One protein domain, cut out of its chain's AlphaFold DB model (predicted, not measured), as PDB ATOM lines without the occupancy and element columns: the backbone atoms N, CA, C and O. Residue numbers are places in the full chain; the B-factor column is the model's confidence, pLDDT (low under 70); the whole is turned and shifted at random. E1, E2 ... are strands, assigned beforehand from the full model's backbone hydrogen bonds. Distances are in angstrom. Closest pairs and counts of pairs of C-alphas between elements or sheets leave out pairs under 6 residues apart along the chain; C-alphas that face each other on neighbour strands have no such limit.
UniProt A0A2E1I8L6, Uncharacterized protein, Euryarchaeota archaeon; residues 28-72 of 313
ATOM      1  N   VAL A  28     335.447 186.693 234.910       95.75
ATOM      2  CA  VAL A  28     336.723 185.998 234.714       95.75
ATOM      3  C   VAL A  28     337.682 186.498 235.787       95.75
ATOM      4  O   VAL A  28     338.088 187.657 235.774       95.75
ATOM      5  N   GLU A  29     338.018 185.627 236.730       93.69
ATOM      6  CA  GLU A  29     338.873 185.962 237.863       93.69
ATOM      7  C   GLU A  29     340.319 185.528 237.601       93.69
ATOM      8  O   GLU A  29     340.590 184.370 237.279       93.69
ATOM      9  N   ILE A  30     341.256 186.467 237.755       94.25
ATOM     10  CA  ILE A  30     342.696 186.203 237.690       94.25
ATOM     11  C   ILE A  30     343.256 186.269 239.110       94.25
ATOM     12  O   ILE A  30     343.522 187.350 239.632       94.25
ATOM     13  N   GLY A  31     343.428 185.104 239.732       90.56
ATOM     14  CA  GLY A  31     343.969 184.957 241.084       90.56
ATOM     15  C   GLY A  31     345.398 184.413 241.114       90.56
ATOM     16  O   GLY A  31     345.940 183.950 240.107       90.56
ATOM     17  N   ASN A  32     346.011 184.456 242.293       89.25
ATOM     18  CA  ASN A  32     347.262 183.774 242.607       89.25
ATOM     19  C   ASN A  32     347.195 183.292 244.067       89.25
ATOM     20  O   ASN A  32     346.663 183.996 244.921       89.25
ATOM     21  N   ASP A  33     347.698 182.087 244.341       84.00
ATOM     22  CA  ASP A  33     347.552 181.447 245.657       84.00
ATOM     23  C   ASP A  33     348.559 181.969 246.709       84.00
ATOM     24  O   ASP A  33     348.387 181.720 247.901       84.00
ATOM     25  N   GLU A  34     349.606 182.689 246.293       86.44
ATOM     26  CA  GLU A  34     350.699 183.152 247.167       86.44
ATOM     27  C   GLU A  34     350.846 184.682 247.210       86.44
ATOM     28  O   GLU A  34     351.403 185.237 248.157       86.44
ATOM     29  N   THR A  35     350.379 185.380 246.174       88.56
ATOM     30  CA  THR A  35     350.576 186.820 245.950       88.56
ATOM     31  C   THR A  35     349.353 187.444 245.272       88.56
ATOM     32  O   THR A  35     348.366 186.763 245.013       88.56
ATOM     33  N   ASP A  36     349.390 188.743 244.968       93.38
ATOM     34  CA  ASP A  36     348.264 189.412 244.306       93.38
ATOM     35  C   ASP A  36     348.119 188.975 242.836       93.38
ATOM     36  O   ASP A  36     349.103 188.864 242.091       93.38
ATOM     37  N   GLY A  37     346.870 188.790 242.398       94.62
ATOM     38  CA  GLY A  37     346.529 188.430 241.022       94.62
ATOM     39  C   GLY A  37     347.149 189.380 239.991       94.62
ATOM     40  O   GLY A  37     347.205 190.598 240.184       94.62
ATOM     41  N   THR A  38     347.655 188.820 238.890       95.88
ATOM     42  CA  THR A  38     348.330 189.581 237.829       95.88
ATOM     43  C   THR A  38     347.907 189.081 236.452       95.88
ATOM     44  O   THR A  38     348.155 187.927 236.110       95.88
ATOM     45  N   LEU A  39     347.364 189.973 235.625       95.75
ATOM     46  CA  LEU A  39     347.195 189.751 234.191       95.75
ATOM     47  C   LEU A  39     348.473 190.191 233.466       95.75
ATOM     48  O   LEU A  39     348.868 191.355 233.552       95.75
ATOM     49  N   GLN A  40     349.124 189.272 232.753       95.75
ATOM     50  CA  GLN A  40     350.324 189.559 231.968       95.75
ATOM     51  C   GLN A  40     350.009 189.540 230.470       95.75
ATOM     52  O   GLN A  40     349.467 188.568 229.955       95.75
ATOM     53  N   LEU A  41     350.419 190.595 229.775       96.31
ATOM     54  CA  LEU A  41     350.322 190.760 228.331       96.31
ATOM     55  C   LEU A  41     351.730 190.653 227.740       96.31
ATOM     56  O   LEU A  41     352.624 191.421 228.104       96.31
ATOM     57  N   ASN A  42     351.936 189.691 226.846       94.75
ATOM     58  CA  ASN A  42     353.229 189.452 226.207       94.75
ATOM     59  C   ASN A  42     353.226 190.036 224.789       94.75
ATOM     60  O   ASN A  42     352.236 189.913 224.072       94.75
ATOM     61  N   SER A  43     354.339 190.634 224.365       94.06
ATOM     62  CA  SER A  43     354.555 190.971 222.954       94.06
ATOM     63  C   SER A  43     354.836 189.716 222.118       94.06
ATOM     64  O   SER A  43     355.014 188.611 222.645       94.06
ATOM     65  N   SER A  44     354.933 189.887 220.797       89.25
ATOM     66  CA  SER A  44     355.357 188.815 219.896       89.25
ATOM     67  C   SER A  44     356.703 188.214 220.330       89.25
ATOM     68  O   SER A  44     357.614 188.909 220.801       89.25
ATOM     69  N   ALA A  45     356.794 186.884 220.229       88.44
ATOM     70  CA  ALA A  45     357.916 186.079 220.721       88.44
ATOM     71  C   ALA A  45     358.238 186.257 222.224       88.44
ATOM     72  O   ALA A  45     359.333 185.913 222.662       88.44
ATOM     73  N   SER A  46     357.304 186.786 223.028       87.25
ATOM     74  CA  SER A  46     357.483 187.034 224.469       87.25
ATOM     75  C   SER A  46     358.691 187.917 224.818       87.25
ATOM     76  O   SER A  46     359.257 187.813 225.909       87.25
ATOM     77  N   SER A  47     359.077 188.800 223.895       93.06
ATOM     78  CA  SER A  47     360.243 189.686 224.015       93.06
ATOM     79  C   SER A  47     360.055 190.823 225.028       93.06
ATOM     80  O   SER A  47     361.023 191.388 225.530       93.06
ATOM     81  N   SER A  48     358.814 191.177 225.347       94.56
ATOM     82  CA  SER A  48     358.432 192.190 226.330       94.56
ATOM     83  C   SER A  48     357.147 191.768 227.035       94.56
ATOM     84  O   SER A  48     356.310 191.070 226.458       94.56
ATOM     85  N   LYS A  49     357.003 192.162 228.303       96.25
ATOM     86  CA  LYS A  49     355.893 191.754 229.174       96.25
ATOM     87  C   LYS A  49     355.346 192.974 229.909       96.25
ATOM     88  O   LYS A  49     356.094 193.633 230.628       96.25
ATOM     89  N   VAL A  50     354.057 193.249 229.753       96.88
ATOM     90  CA  VAL A  50     353.320 194.298 230.474       96.88
ATOM     91  C   VAL A  50     352.359 193.624 231.447       96.88
ATOM     92  O   VAL A  50     351.823 192.561 231.148       96.88
ATOM     93  N   LYS A  51     352.164 194.197 232.636       96.19
ATOM     94  CA  LYS A  51     351.353 193.590 233.698       96.19
ATOM     95  C   LYS A  51     350.315 194.570 234.231       96.19
ATOM     96  O   LYS A  51     350.641 195.731 234.467       96.19
ATOM     97  N   ILE A  52     349.111 194.069 234.483       96.38
ATOM     98  CA  ILE A  52     348.092 194.705 235.321       96.38
ATOM     99  C   ILE A  52     347.999 193.861 236.591       96.38
ATOM    100  O   ILE A  52     347.774 192.653 236.512       96.38
ATOM    101  N   LYS A  53     348.231 194.477 237.749       96.19
ATOM    102  CA  LYS A  53     348.332 193.790 239.041       96.19
ATOM    103  C   LYS A  53     347.268 194.319 240.003       96.19
ATOM    104  O   LYS A  53     347.064 195.531 240.066       96.19
ATOM    105  N   ALA A  54     346.624 193.423 240.747       95.38
ATOM    106  CA  ALA A  54     345.700 193.793 241.816       95.38
ATOM    107  C   ALA A  54     346.426 194.532 242.970       95.38
ATOM    108  O   ALA A  54     347.630 194.324 243.171       95.38
ATOM    109  N   PRO A  55     345.733 195.395 243.736       94.12
ATOM    110  CA  PRO A  55     346.293 195.997 244.946       94.12
ATOM    111  C   PRO A  55     346.724 194.933 245.973       94.12
ATOM    112  O   PRO A  55     346.143 193.849 245.991       94.12
ATOM    113  N   PRO A  56     347.691 195.235 246.861       92.62
ATOM    114  CA  PRO A  56     348.033 194.347 247.968       92.62
ATOM    115  C   PRO A  56     346.810 194.019 248.829       92.62
ATOM    116  O   PRO A  56     346.034 194.921 249.152       92.62
ATOM    117  N   SER A  57     346.684 192.772 249.289       87.81
ATOM    118  CA  SER A  57     345.570 192.347 250.162       87.81
ATOM    119  C   SER A  57     345.414 193.201 251.429       87.81
ATOM    120  O   SER A  57     344.301 193.443 251.893       87.81
ATOM    121  N   THR A  58     346.515 193.741 251.957       90.19
ATOM    122  CA  THR A  58     346.530 194.646 253.117       90.19
ATOM    123  C   THR A  58     345.855 195.995 252.866       90.19
ATOM    124  O   THR A  58     345.494 196.674 253.825       90.19
ATOM    125  N   ALA A  59     345.668 196.393 251.605       92.62
ATOM    126  CA  ALA A  59     344.964 197.618 251.243       92.62
ATOM    127  C   ALA A  59     343.432 197.456 251.266       92.62
ATOM    128  O   ALA A  59     342.736 198.473 251.225       92.62
ATOM    129  N   ALA A  60     342.928 196.211 251.326       92.38
ATOM    130  CA  ALA A  60     341.503 195.864 251.354       92.38
ATOM    131  C   ALA A  60     340.685 196.627 250.294       92.38
ATOM    132  O   ALA A  60     339.693 197.277 250.618       92.38
ATOM    133  N   GLN A  61     341.165 196.626 249.046       95.31
ATOM    134  CA  GLN A  61     340.547 197.326 247.919       95.31
ATOM    135  C   GLN A  61     339.852 196.334 246.987       95.31
ATOM    136  O   GLN A  61     340.511 195.457 246.436       95.31
ATOM    137  N   ASP A  62     338.565 196.562 246.745       94.50
ATOM    138  CA  ASP A  62     337.680 195.762 245.891       94.50
ATOM    139  C   ASP A  62     336.959 196.666 244.864       94.50
ATOM    140  O   ASP A  62     335.789 196.474 244.528       94.50
ATOM    141  N   TYR A  63     337.632 197.730 244.413       95.94
ATOM    142  CA  TYR A  63     337.045 198.719 243.513       95.94
ATOM    143  C   TYR A  63     336.945 198.186 242.080       95.94
ATOM    144  O   TYR A  63     337.716 197.334 241.643       95.94
ATOM    145  N   THR A  64     336.029 198.760 241.302       96.69
ATOM    146  CA  THR A  64     335.898 198.485 239.864       96.69
ATOM    147  C   THR A  64     336.353 199.695 239.054       96.69
ATOM    148  O   THR A  64     335.926 200.815 239.327       96.69
ATOM    149  N   LEU A  65     337.190 199.476 238.035       97.19
ATOM    150  CA  LEU A  65     337.511 200.484 237.022       97.19
ATOM    151  C   LEU A  65     336.795 200.133 235.719       97.19
ATOM    152  O   LEU A  65     337.058 199.087 235.129       97.19
ATOM    153  N   ILE A  66     335.913 201.016 235.263       97.38
ATOM    154  CA  ILE A  66     335.269 200.893 233.954       97.38
ATOM    155  C   ILE A  66     336.165 201.597 232.933       97.38
ATOM    156  O   ILE A  66     336.561 202.743 233.149       97.38
ATOM    157  N   LEU A  67     336.512 200.914 231.837       96.69
ATOM    158  CA  LEU A  67     337.305 201.505 230.754       96.69
ATOM    159  C   LEU A  67     336.568 202.690 230.100       96.69
ATOM    160  O   LEU A  67     335.340 202.764 230.182       96.69
ATOM    161  N   PRO A  68     337.295 203.617 229.449       96.25
ATOM    162  CA  PRO A  68     336.667 204.752 228.785       96.25
ATOM    163  C   PRO A  68     335.639 204.335 227.731       96.25
ATOM    164  O   PRO A  68     335.875 203.414 226.951       96.25
ATOM    165  N   ASP A  69     334.525 205.061 227.687       93.06
ATOM    166  CA  ASP A  69     333.455 204.938 226.691       93.06
ATOM    167  C   ASP A  69     333.579 205.976 225.555       93.06
ATOM    168  O   ASP A  69     332.738 206.041 224.656       93.06
ATOM    169  N   ASN A  70     334.655 206.772 225.566       87.56
ATOM    170  CA  ASN A  70     334.980 207.768 224.552       87.56
ATOM    171  C   ASN A  70     336.135 207.327 223.630       87.56
ATOM    172  O   ASN A  70     336.844 206.356 223.884       87.56
ATOM    173  N   GLN A  71     336.314 208.049 222.519       88.06
ATOM    174  CA  GLN A  71     337.327 207.723 221.510       88.06
ATOM    175  C   GLN A  71     338.750 207.824 222.069       88.06
ATOM    176  O   GLN A  71     339.125 208.828 222.681       88.06
ATOM    177  N   ILE A  72     339.556 206.803 221.779       91.88
ATOM    178  CA  ILE A  72     340.996 206.834 222.016       91.88
ATOM    179  C   ILE A  72     341.647 207.892 221.115       91.88
ATOM    180  O   ILE A  72     341.358 207.978 219.923       91.88
TER     181      ILE A  72
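Overview. This is residues 28 to 72 of the 313 residues of an uncharacterized protein of Euryarchaeota archaeon (UniProt A0A2E1I8L6). With little regular structure, this is a hairpin of two strands, E1 and E2, after which the backbone turns back near residue 58 into an arm; residues 64 to 72, with E3, stick out. The 45 printed residues hold no named helix and three named strands, in the order E1, E2, E3, with 13 residues; the class is all strand, the sheet E1 - E2 antiparallel. It is only just loose, close to extended, with a radius of gyration of the C-alphas of 13.6 A and spans of 34 by 32 by 18 A.

Arrangement. Look first at E1, residues 38 to 42, and E2, residues 49 to 53, an antiparallel hairpin at 162 degrees. C-alphas 38 and 53 face each other at 4.4 A; N 41 and O 50 are within hydrogen-bond range at 2.8 A. E3, residues 64 to 66, pairs with no named strand and is apart from both.

Along the chain. Find C-alpha 38 at (348.330, 189.581, 237.829); E1 runs 12.6 A from there. E2 also measures 12.6 A. E3 covers 6.4 A, ending at C-alpha 66 (335.269, 200.893, 233.954).

Size, cuts and confidence. The farthest C-alphas, Glu 34 and Gln 71, are 38.0 A apart. The printed part has no cut, both links are short, and no printed residue is under 70 in pLDDT.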